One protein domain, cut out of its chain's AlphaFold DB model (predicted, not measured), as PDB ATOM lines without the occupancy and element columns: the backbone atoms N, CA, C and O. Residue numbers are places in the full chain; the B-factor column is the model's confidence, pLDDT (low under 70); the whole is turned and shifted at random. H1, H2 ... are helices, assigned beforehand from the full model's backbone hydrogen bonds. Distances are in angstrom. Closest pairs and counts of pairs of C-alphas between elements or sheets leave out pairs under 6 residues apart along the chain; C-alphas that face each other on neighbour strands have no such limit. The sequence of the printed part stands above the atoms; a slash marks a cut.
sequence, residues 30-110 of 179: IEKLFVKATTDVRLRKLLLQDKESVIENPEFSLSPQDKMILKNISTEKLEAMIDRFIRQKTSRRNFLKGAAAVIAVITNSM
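What this domain is: This is residues 30 to 110 of the 179 residues of the protein "Twin-arginine translocation signal domain-containing protein" of Candidatus Parcubacteria bacterium (UniProt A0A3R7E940). A small compact head, made of four short helices, H1 to H4, and the first part of H5, has one long arm: H5 runs on out of the head, and residues 90 to 110 stick out free. Within the head, H3 and H4 fold back on each other as a helical hairpin. The printed part has 81 residues with five named helices, H1 to H5 in chain order, and no named strand; the class is all helix. The whole is extended, with a radius of gyration of the C-alphas of 18.3 A and spans of 60 by 23 by 22 A, the arm making the length.

Where its parts are: H1, residues 30 to 37, begins at C-alpha 30 (46.381, 31.892, 10.147) and is 10.5 A long. H2 is residues 41 to 49, 12.2 A; H3 residues 51 to 56, 8.9 A; H4 residues 64 to 72, 12.5 A. H5, residues 75 to 108, is 50.9 A long and ends at C-alpha 108 (22.497, 67.787, 27.672).

How they stand to each other: H2 is the hub, touching H1, H3 and H5. It touches H1 only at the corner, C-alphas 37 and 44 being closest at 4.7 A, and H3 only just and only at the corner, C-alphas 47 and 54 at 6.1 A. Residues 75 to 79 of H5 only just touch H2, with 3 pairs of C-alphas within 8 A, the closest Leu 48 and Thr 75 at 5.7 A. Residues 81 to 85 of H5 touch H1, closest C-alphas 34 and 82 at 5.9 A, only just about perpendicular at 70.2 degrees. H3 and H4 touch at C-alphas 55 and 67, 6.0 A, a shallow tilt of 13 degrees, opposite ways. H3 and H5 are apart. Every O i to N i+4 pair is within hydrogen-bond range in H1, H2, H3 and H4; in H5, 28 of 30.

The domain as a whole: The C-alphas of Glu 52 and Met 110 are the two farthest apart, 60.5 A. The printed part has no cut and no long link. Residues 94 to 110 have pLDDT under 70.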
ATOM      1  N   ILE A  30      47.310  31.687  11.264       91.38
ATOM      2  CA  ILE A  30      46.381  31.892  10.147       91.38
ATOM      3  C   ILE A  30      45.354  33.007  10.403       91.38
ATOM      4  O   ILE A  30      45.067  33.791   9.500       91.38
ATOM      5  N   GLU A  31      44.833  33.158  11.625       90.38
ATOM      6  CA  GLU A  31      43.905  34.251  11.937       90.38
ATOM      7  C   GLU A  31      44.617  35.605  11.851       90.38
ATOM      8  O   GLU A  31      44.098  36.546  11.248       90.38
ATOM      9  N   LYS A  32      45.851  35.697  12.367       90.94
ATOM     10  CA  LYS A  32      46.678  36.908  12.232       90.94
ATOM     11  C   LYS A  32      46.930  37.262  10.770       90.94
ATOM     12  O   LYS A  32      46.855  38.439  10.416       90.94
ATOM     13  N   LEU A  33      47.191  36.260   9.926       93.19
ATOM     14  CA  LEU A  33      47.331  36.445   8.483       93.19
ATOM     15  C   LEU A  33      46.062  37.071   7.887       93.19
ATOM     16  O   LEU A  33      46.153  38.080   7.186       93.19
ATOM     17  N   PHE A  34      44.879  36.540   8.211       93.38
ATOM     18  CA  PHE A  34      43.607  37.084   7.719       93.38
ATOM     19  C   PHE A  34      43.344  38.499   8.223       93.38
ATOM     20  O   PHE A  34      42.970  39.373   7.440       93.38
ATOM     21  N   VAL A  35      43.611  38.765   9.504       92.19
ATOM     22  CA  VAL A  35      43.489  40.110  10.076       92.19
ATOM     23  C   VAL A  35      44.425  41.088   9.362       92.19
ATOM     24  O   VAL A  35      43.982  42.184   9.008       92.19
ATOM     25  N   LYS A  36      45.677  40.712   9.075       93.00
ATOM     26  CA  LYS A  36      46.612  41.565   8.323       93.00
ATOM     27  C   LYS A  36      46.140  41.793   6.886       93.00
ATOM     28  O   LYS A  36      46.190  42.927   6.410       93.00
ATOM     29  N   ALA A  37      45.588  40.770   6.232       94.94
ATOM     30  CA  ALA A  37      45.005  40.881   4.893       94.94
ATOM     31  C   ALA A  37      43.780  41.817   4.839       94.94
ATOM     32  O   ALA A  37      43.482  42.375   3.787       94.94
ATOM     33  N   THR A  38      43.091  42.070   5.964       94.38
ATOM     34  CA  THR A  38      42.026  43.095   5.999       94.38
ATOM     35  C   THR A  38      42.543  44.525   5.868       94.38
ATOM     36  O   THR A  38      41.778  45.421   5.517       94.38
ATOM     37  N   THR A  39      43.815  44.763   6.195       93.81
ATOM     38  CA  THR A  39      44.436  46.096   6.173       93.81
ATOM     39  C   THR A  39      45.450  46.261   5.050       93.81
ATOM     40  O   THR A  39      45.620  47.368   4.549       93.81
ATOM     41  N   ASP A  40      46.114  45.179   4.649       95.44
ATOM     42  CA  ASP A  40      47.117  45.177   3.593       95.44
ATOM     43  C   ASP A  40      46.515  44.643   2.288       95.44
ATOM     44  O   ASP A  40      46.313  43.441   2.101       95.44
ATOM     45  N   VAL A  41      46.242  45.567   1.364       94.94
ATOM     46  CA  VAL A  41      45.664  45.267   0.046       94.94
ATOM     47  C   VAL A  41      46.617  44.430  -0.813       94.94
ATOM     48  O   VAL A  41      46.160  43.584  -1.583       94.94
ATOM     49  N   ARG A  42      47.936  44.634  -0.684       94.94
ATOM     50  CA  ARG A  42      48.934  43.869  -1.446       94.94
ATOM     51  C   ARG A  42      48.958  42.430  -0.963       94.94
ATOM     52  O   ARG A  42      48.887  41.524  -1.788       94.94
ATOM     53  N   LEU A  43      48.966  42.236   0.354       94.81
ATOM     54  CA  LEU A  43      48.875  40.913   0.962       94.81
ATOM     55  C   LEU A  43      47.564  40.214   0.600       94.81
ATOM     56  O   LEU A  43      47.605  39.049   0.227       94.81
ATOM     57  N   ARG A  44      46.416  40.908   0.651       95.56
ATOM     58  CA  ARG A  44      45.126  40.339   0.218       95.56
ATOM     59  C   ARG A  44      45.198  39.854  -1.225       95.56
ATOM     60  O   ARG A  44      44.802  38.728  -1.506       95.56
ATOM     61  N   LYS A  45      45.703  40.689  -2.135       96.06
ATOM     62  CA  LYS A  45      45.816  40.334  -3.553       96.06
ATOM     63  C   LYS A  45      46.741  39.133  -3.750       96.06
ATOM     64  O   LYS A  45      46.364  38.203  -4.453       96.06
ATOM     65  N   LEU A  46      47.900  39.136  -3.094       95.00
ATOM     66  CA  LEU A  46      48.851  38.030  -3.155       95.00
ATOM     67  C   LEU A  46      48.230  36.738  -2.614       95.00
ATOM     68  O   LEU A  46      48.283  35.717  -3.278       95.00
ATOM     69  N   LEU A  47      47.548  36.803  -1.470       95.06
ATOM     70  CA  LEU A  47      46.892  35.661  -0.835       95.06
ATOM     71  C   LEU A  47      45.779  35.040  -1.700       95.06
ATOM     72  O   LEU A  47      45.568  33.832  -1.638       95.06
ATOM     73  N   LEU A  48      45.080  35.843  -2.510       95.31
ATOM     74  CA  LEU A  48      44.029  35.366  -3.418       95.31
ATOM     75  C   LEU A  48      44.565  34.870  -4.771       95.31
ATOM     76  O   LEU A  48      43.939  34.008  -5.385       95.31
ATOM     77  N   GLN A  49      45.691  35.411  -5.247       95.25
ATOM     78  CA  GLN A  49      46.275  35.067  -6.551       95.25
ATOM     79  C   GLN A  49      47.312  33.944  -6.463       95.25
ATOM     80  O   GLN A  49      47.294  33.031  -7.281       95.25
ATOM     81  N   ASP A  50      48.198  34.014  -5.475       94.44
ATOM     82  CA  ASP A  50      49.295  33.080  -5.262       94.44
ATOM     83  C   ASP A  50      49.432  32.742  -3.772       94.44
ATOM     84  O   ASP A  50      50.239  33.291  -3.014       94.44
ATOM     85  N   LYS A  51      48.585  31.802  -3.353       93.00
ATOM     86  CA  LYS A  51      48.534  31.302  -1.981       93.00
ATOM     87  C   LYS A  51      49.835  30.622  -1.543       93.00
ATOM     88  O   LYS A  51      50.197  30.732  -0.373       93.00
ATOM     89  N   GLU A  52      50.541  29.948  -2.451       92.06
ATOM     90  CA  GLU A  52      51.747  29.182  -2.114       92.06
ATOM     91  C   GLU A  52      52.886  30.118  -1.698       92.06
ATOM     92  O   GLU A  52      53.491  29.908  -0.644       92.06
ATOM     93  N   SER A  53      53.069  31.229  -2.417       92.31
ATOM     94  CA  SER A  53      54.037  32.265  -2.038       92.31
ATOM     95  C   SER A  53      53.790  32.840  -0.638       92.31
ATOM     96  O   SER A  53      54.736  33.139   0.093       92.31
ATOM     97  N   VAL A  54      52.527  32.980  -0.217       92.44
ATOM     98  CA  VAL A  54      52.200  33.463   1.138       92.44
ATOM     99  C   VAL A  54      52.442  32.389   2.199       92.44
ATOM    100  O   VAL A  54      52.889  32.703   3.302       92.44
ATOM    101  N   ILE A  55      52.177  31.122   1.873       92.62
ATOM    102  CA  ILE A  55      52.374  29.973   2.769       92.62
ATOM    103  C   ILE A  55      53.859  29.740   3.092       92.62
ATOM    104  O   ILE A  55      54.196  29.315   4.205       92.62
ATOM    105  N   GLU A  56      54.743  29.988   2.127       90.62
ATOM    106  CA  GLU A  56      56.193  29.827   2.283       90.62
ATOM    107  C   GLU A  56      56.869  31.031   2.942       90.62
ATOM    108  O   GLU A  56      58.002  30.922   3.411       90.62
ATOM    109  N   ASN A  57      56.168  32.160   3.052       88.81
ATOM    110  CA  ASN A  57      56.730  33.373   3.619       88.81
ATOM    111  C   ASN A  57      57.009  33.211   5.134       88.81
ATOM    112  O   ASN A  57      56.076  32.983   5.919       88.81
ATOM    113  N   PRO A  58      58.272  33.366   5.584       85.81
ATOM    114  CA  PRO A  58      58.643  33.199   6.989       85.81
ATOM    115  C   PRO A  58      58.021  34.256   7.913       85.81
ATOM    116  O   PRO A  58      57.901  34.013   9.115       85.81
ATOM    117  N   GLU A  59      57.564  35.393   7.375       87.50
ATOM    118  CA  GLU A  59      56.958  36.486   8.144       87.50
ATOM    119  C   GLU A  59      55.738  36.030   8.964       87.50
ATOM    120  O   GLU A  59      55.508  36.520  10.068       87.50
ATOM    121  N   PHE A  60      54.965  35.064   8.456       85.69
ATOM    122  CA  PHE A  60      53.720  34.623   9.096       85.69
ATOM    123  C   PHE A  60      53.880  33.431  10.038       85.69
ATOM    124  O   PHE A  60      52.944  33.131  10.777       85.69
ATOM    125  N   SER A  61      55.042  32.763  10.036       88.81
ATOM    126  CA  SER A  61      55.339  31.619  10.918       88.81
ATOM    127  C   SER A  61      54.178  30.608  11.017       88.81
ATOM    128  O   SER A  61      53.768  30.203  12.106       88.81
ATOM    129  N   LEU A  62      53.588  30.237   9.874       90.81
ATOM    130  CA  LEU A  62      52.423  29.347   9.829       90.81
ATOM    131  C   LEU A  62      52.797  27.924  10.257       90.81
ATOM    132  O   LEU A  62      53.784  27.364   9.768       90.81
ATOM    133  N   SER A  63      51.983  27.320  11.128       92.25
ATOM    134  CA  SER A  63      52.157  25.915  11.507       92.25
ATOM    135  C   SER A  63      51.885  24.989  10.309       92.25
ATOM    136  O   SER A  63      51.134  25.367   9.407       92.25
ATOM    137  N   PRO A  64      52.427  23.757  10.271       91.88
ATOM    138  CA  PRO A  64      52.125  22.807   9.196       91.88
ATOM    139  C   PRO A  64      50.618  22.580   8.994       91.88
ATOM    140  O   PRO A  64      50.150  22.461   7.862       91.88
ATOM    141  N   GLN A  65      49.850  22.596  10.087       91.69
ATOM    142  CA  GLN A  65      48.394  22.492  10.060       91.69
ATOM    143  C   GLN A  65      47.744  23.719   9.404       91.69
ATOM    144  O   GLN A  65      46.892  23.554   8.535       91.69
ATOM    145  N   ASP A  66      48.180  24.934   9.752       91.69
ATOM    146  CA  ASP A  66      47.685  26.172   9.132       91.69
ATOM    147  C   ASP A  66      47.964  26.191   7.628       91.69
ATOM    148  O   ASP A  66      47.091  26.553   6.837       91.69
ATOM    149  N   LYS A  67      49.162  25.750   7.220       92.94
ATOM    150  CA  LYS A  67      49.532  25.633   5.804       92.94
ATOM    151  C   LYS A  67      48.592  24.678   5.074       92.94
ATOM    152  O   LYS A  67      48.088  25.017   4.008       92.94
ATOM    153  N   MET A  68      48.312  23.512   5.656       92.94
ATOM    154  CA  MET A  68      47.382  22.539   5.077       92.94
ATOM    155  C   MET A  68      45.962  23.110   4.955       92.94
ATOM    156  O   MET A  68      45.316  22.943   3.921       92.94
ATOM    157  N   ILE A  69      45.488  23.824   5.981       92.44
ATOM    158  CA  ILE A  69      44.184  24.495   5.962       92.44
ATOM    159  C   ILE A  69      44.134  25.520   4.821       92.44
ATOM    160  O   ILE A  69      43.230  25.451   3.993       92.44
ATOM    161  N   LEU A  70      45.126  26.414   4.724       93.06
ATOM    162  CA  LEU A  70      45.227  27.426   3.663       93.06
ATOM    163  C   LEU A  70      45.247  26.817   2.257       93.06
ATOM    164  O   LEU A  70      44.558  27.322   1.372       93.06
ATOM    165  N   LYS A  71      45.982  25.719   2.046       93.69
ATOM    166  CA  LYS A  71      46.044  25.043   0.740       93.69
ATOM    167  C   LYS A  71      44.690  24.478   0.307       93.69
ATOM    168  O   LYS A  71      44.358  24.573  -0.877       93.69
ATOM    169  N   ASN A  72      43.920  23.945   1.259       94.69
ATOM    170  CA  ASN A  72      42.626  23.296   1.029       94.69
ATOM    171  C   ASN A  72      41.440  24.270   0.918       94.69
ATOM    172  O   ASN A  72      40.345  23.869   0.523       94.69
ATOM    173  N   ILE A  73      41.620  25.542   1.272       94.19
ATOM    174  CA  ILE A  73      40.584  26.566   1.128       94.19
ATOM    175  C   ILE A  73      40.553  27.058  -0.332       94.19
ATOM    176  O   ILE A  73      41.587  27.388  -0.913       94.19
ATOM    177  N   SER A  74      39.357  27.135  -0.926       95.88
ATOM    178  CA  SER A  74      39.166  27.762  -2.240       95.88
ATOM    179  C   SER A  74      39.317  29.283  -2.157       95.88
ATOM    180  O   SER A  74      38.993  29.890  -1.136       95.88
ATOM    181  N   THR A  75      39.753  29.919  -3.244       95.00
ATOM    182  CA  THR A  75      39.927  31.380  -3.300       95.00
ATOM    183  C   THR A  75      38.643  32.134  -2.943       95.00
ATOM    184  O   THR A  75      38.687  33.076  -2.158       95.00
ATOM    185  N   GLU A  76      37.487  31.667  -3.419       95.81
ATOM    186  CA  GLU A  76      36.169  32.243  -3.100       95.81
ATOM    187  C   GLU A  76      35.867  32.200  -1.595       95.81
ATOM    188  O   GLU A  76      35.435  33.182  -0.990       95.81
ATOM    189  N   LYS A  77      36.138  31.055  -0.954       95.69
ATOM    190  CA  LYS A  77      35.927  30.884   0.486       95.69
ATOM    191  C   LYS A  77      36.915  31.725   1.292       95.69
ATOM    192  O   LYS A  77      36.549  32.256   2.340       95.69
ATOM    193  N   LEU A  78      38.151  31.849   0.811       94.88
ATOM    194  CA  LEU A  78      39.188  32.680   1.412       94.88
ATOM    195  C   LEU A  78      38.794  34.157   1.400       94.88
ATOM    196  O   LEU A  78      38.851  34.817   2.437       94.88
ATOM    197  N   GLU A  79      38.323  34.649   0.258       95.75
ATOM    198  CA  GLU A  79      37.808  36.007   0.120       95.75
ATOM    199  C   GLU A  79      36.625  36.259   1.058       95.75
ATOM    200  O   GLU A  79      36.646  37.218   1.834       95.75
ATOM    201  N   ALA A  80      35.648  35.347   1.085       95.44
ATOM    202  CA  ALA A  80      34.507  35.451   1.987       95.44
ATOM    203  C   ALA A  80      34.926  35.500   3.470       95.44
ATOM    204  O   ALA A  80      34.319  36.222   4.267       95.44
ATOM    205  N   MET A  81      35.967  34.759   3.866       93.44
ATOM    206  CA  MET A  81      36.508  34.826   5.227       93.44
ATOM    207  C   MET A  81      37.148  36.183   5.523       93.44
ATOM    208  O   MET A  81      36.825  36.781   6.550       93.44
ATOM    209  N   ILE A  82      37.991  36.704   4.629       94.00
ATOM    210  CA  ILE A  82      38.624  38.025   4.788       94.00
ATOM    211  C   ILE A  82      37.554  39.121   4.906       94.00
ATOM    212  O   ILE A  82      37.617  39.966   5.804       94.00
ATOM    213  N   ASP A  83      36.518  39.071   4.069       94.06
ATOM    214  CA  ASP A  83      35.415  40.031   4.100       94.06
ATOM    215  C   ASP A  83      34.605  39.962   5.405       94.06
ATOM    216  O   ASP A  83      34.169  40.995   5.928       94.06
ATOM    217  N   ARG A  84      34.440  38.769   5.995       92.38
ATOM    218  CA  ARG A  84      33.830  38.626   7.328       92.38
ATOM    219  C   ARG A  84      34.643  39.345   8.403       92.38
ATOM    220  O   ARG A  84      34.046  40.064   9.208       92.38
ATOM    221  N   PHE A  85      35.973  39.231   8.388       89.12
ATOM    222  CA  PHE A  85      36.831  39.965   9.329       89.12
ATOM    223  C   PHE A  85      36.698  41.487   9.164       89.12
ATOM    224  O   PHE A  85      36.622  42.209  10.163       89.12
ATOM    225  N   ILE A  86      36.595  41.984   7.925       89.62
ATOM    226  CA  ILE A  86      36.361  43.411   7.646       89.62
ATOM    227  C   ILE A  86      35.038  43.870   8.276       89.62
ATOM    228  O   ILE A  86      35.023  44.842   9.037       89.62
ATOM    229  N   ARG A  87      33.938  43.149   8.019       88.69
ATOM    230  CA  ARG A  87      32.599  43.476   8.550       88.69
ATOM    231  C   ARG A  87      32.549  43.436  10.076       88.69
ATOM    232  O   ARG A  87      31.938  44.301  10.703       88.69
ATOM    233  N   GLN A  88      33.207  42.461  10.694       84.88
ATOM    234  CA  GLN A  88      33.252  42.351  12.151       84.88
ATOM    235  C   GLN A  88      34.007  43.531  12.786       84.88
ATOM    236  O   GLN A  88      33.569  44.078  13.804       84.88
ATOM    237  N   LYS A  89      35.111  43.968  12.167       80.75
ATOM    238  CA  LYS A  89      35.908  45.113  12.627       80.75
ATOM    239  C   LYS A  89      35.153  46.439  12.496       80.75
ATOM    240  O   LYS A  89      35.244  47.273  13.399       80.75
ATOM    241  N   THR A  90      34.410  46.647  11.409       77.44
ATOM    242  CA  THR A  90      33.606  47.867  11.213       77.44
ATOM    243  C   THR A  90      32.390  47.901  12.133       77.44
ATOM    244  O   THR A  90      32.125  48.935  12.743       77.44
ATOM    245  N   SER A  91      31.721  46.762  12.326       72.88
ATOM    246  CA  SER A  91      30.573  46.617  13.226       72.88
ATOM    247  C   SER A  91      30.887  47.092  14.653       72.88
ATOM    248  O   SER A  91      30.237  48.008  15.154       72.88
ATOM    249  N   ARG A  92      31.976  46.599  15.269       72.38
ATOM    250  CA  ARG A  92      32.399  47.018  16.624       72.38
ATOM    251  C   ARG A  92      32.655  48.525  16.750       72.38
ATOM    252  O   ARG A  92      32.321  49.120  17.770       72.38
ATOM    253  N   ARG A  93      33.233  49.153  15.718       72.38
ATOM    254  CA  ARG A  93      33.486  50.606  15.710       72.38
ATOM    255  C   ARG A  93      32.193  51.414  15.608       72.38
ATOM    256  O   ARG A  93      32.103  52.480  16.208       72.38
ATOM    257  N   ASN A  94      31.204  50.912  14.873       68.00
ATOM    258  CA  ASN A  94      29.919  51.584  14.713       68.00
ATOM    259  C   ASN A  94      29.087  51.547  16.006       68.00
ATOM    260  O   ASN A  94      28.488  52.560  16.358       68.00
ATOM    261  N   PHE A  95      29.129  50.447  16.768       66.31
ATOM    262  CA  PHE A  95      28.465  50.366  18.079       66.31
ATOM    263  C   PHE A  95      28.982  51.410  19.082       66.31
ATOM    264  O   PHE A  95      28.189  52.056  19.762       66.31
ATOM    265  N   LEU A  96      30.300  51.631  19.141       60.66
ATOM    266  CA  LEU A  96      30.886  52.611  20.063       60.66
ATOM    267  C   LEU A  96      30.526  54.060  19.688       60.66
ATOM    268  O   LEU A  96      30.308  54.890  20.568       60.66
ATOM    269  N   LYS A  97      30.407  54.359  18.388       60.25
ATOM    270  CA  LYS A  97      29.937  55.672  17.915       60.25
ATOM    271  C   LYS A  97      28.477  55.936  18.296       60.25
ATOM    272  O   LYS A  97      28.155  57.051  18.693       60.25
ATOM    273  N   GLY A  98      27.615  54.919  18.221       56.72
ATOM    274  CA  GLY A  98      26.206  55.035  18.613       56.72
ATOM    275  C   GLY A  98      26.011  55.296  20.110       56.72
ATOM    276  O   GLY A  98      25.185  56.121  20.485       56.72
ATOM    277  N   ALA A  99      26.815  54.667  20.972       56.41
ATOM    278  CA  ALA A  99      26.724  54.857  22.423       56.41
ATOM    279  C   ALA A  99      27.125  56.276  22.876       56.41
ATOM    280  O   ALA A  99      26.481  56.846  23.755       56.41
ATOM    281  N   ALA A 100      28.142  56.880  22.254       53.53
ATOM    282  CA  ALA A 100      28.558  58.248  22.574       53.53
ATOM    283  C   ALA A 100      27.489  59.296  22.207       53.53
ATOM    284  O   ALA A 100      27.307  60.267  22.939       53.53
ATOM    285  N   ALA A 101      26.745  59.079  21.117       54.19
ATOM    286  CA  ALA A 101      25.645  59.961  20.722       54.19
ATOM    287  C   ALA A 101      24.478  59.928  21.727       54.19
ATOM    288  O   ALA A 101      23.888  60.964  22.017       54.19
ATOM    289  N   VAL A 102      24.184  58.762  22.313       52.44
ATOM    290  CA  VAL A 102      23.135  58.621  23.339       52.44
ATOM    291  C   VAL A 102      23.554  59.264  24.665       52.44
ATOM    292  O   VAL A 102      22.742  59.928  25.302       52.44
ATOM    293  N   ILE A 103      24.826  59.149  25.064       53.12
ATOM    294  CA  ILE A 103      25.325  59.802  26.285       53.12
ATOM    295  C   ILE A 103      25.302  61.330  26.138       53.12
ATOM    296  O   ILE A 103      24.877  62.003  27.069       53.12
ATOM    297  N   ALA A 104      25.661  61.877  24.970       52.91
ATOM    298  CA  ALA A 104      25.619  63.322  24.723       52.91
ATOM    299  C   ALA A 104      24.198  63.916  24.831       52.91
ATOM    300  O   ALA A 104      24.035  65.025  25.340       52.91
ATOM    301  N   VAL A 105      23.164  63.173  24.412       54.62
ATOM    302  CA  VAL A 105      21.756  63.585  24.577       54.62
ATOM    303  C   VAL A 105      21.337  63.559  26.052       54.62
ATOM    304  O   VAL A 105      20.686  64.494  26.511       54.62
ATOM    305  N   ILE A 106      21.759  62.549  26.820       51.94
ATOM    306  CA  ILE A 106      21.402  62.421  28.244       51.94
ATOM    307  C   ILE A 106      22.145  63.452  29.112       51.94
ATOM    308  O   ILE A 106      21.574  63.991  30.059       51.94
ATOM    309  N   THR A 107      23.395  63.792  28.787       51.72
ATOM    310  CA  THR A 107      24.139  64.831  29.520       51.72
ATOM    311  C   THR A 107      23.673  66.247  29.191       51.72
ATOM    312  O   THR A 107      23.765  67.114  30.054       51.72
ATOM    313  N   ASN A 108      23.112  66.493  27.998       47.19
ATOM    314  CA  ASN A 108      22.497  67.787  27.672       47.19
ATOM    315  C   ASN A 108      21.090  67.962  28.266       47.19
ATOM    316  O   ASN A 108      20.626  69.094  28.374       47.19
ATOM    317  N   SER A 109      20.414  66.889  28.693       48.47
ATOM    318  CA  SER A 109      19.094  66.984  29.335       48.47
ATOM    319  C   SER A 109      19.143  67.145  30.861       48.47
ATOM    320  O   SER A 109      18.095  67.286  31.480       48.47
ATOM    321  N   MET A 110      20.327  67.127  31.490       44.44
ATOM    322  CA  MET A 110      20.475  67.230  32.956       44.44
ATOM    323  C   MET A 110      21.065  68.562  33.451       44.44
ATOM    324  O   MET A 110      21.398  68.673  34.628       44.44
TER     325      MET A 110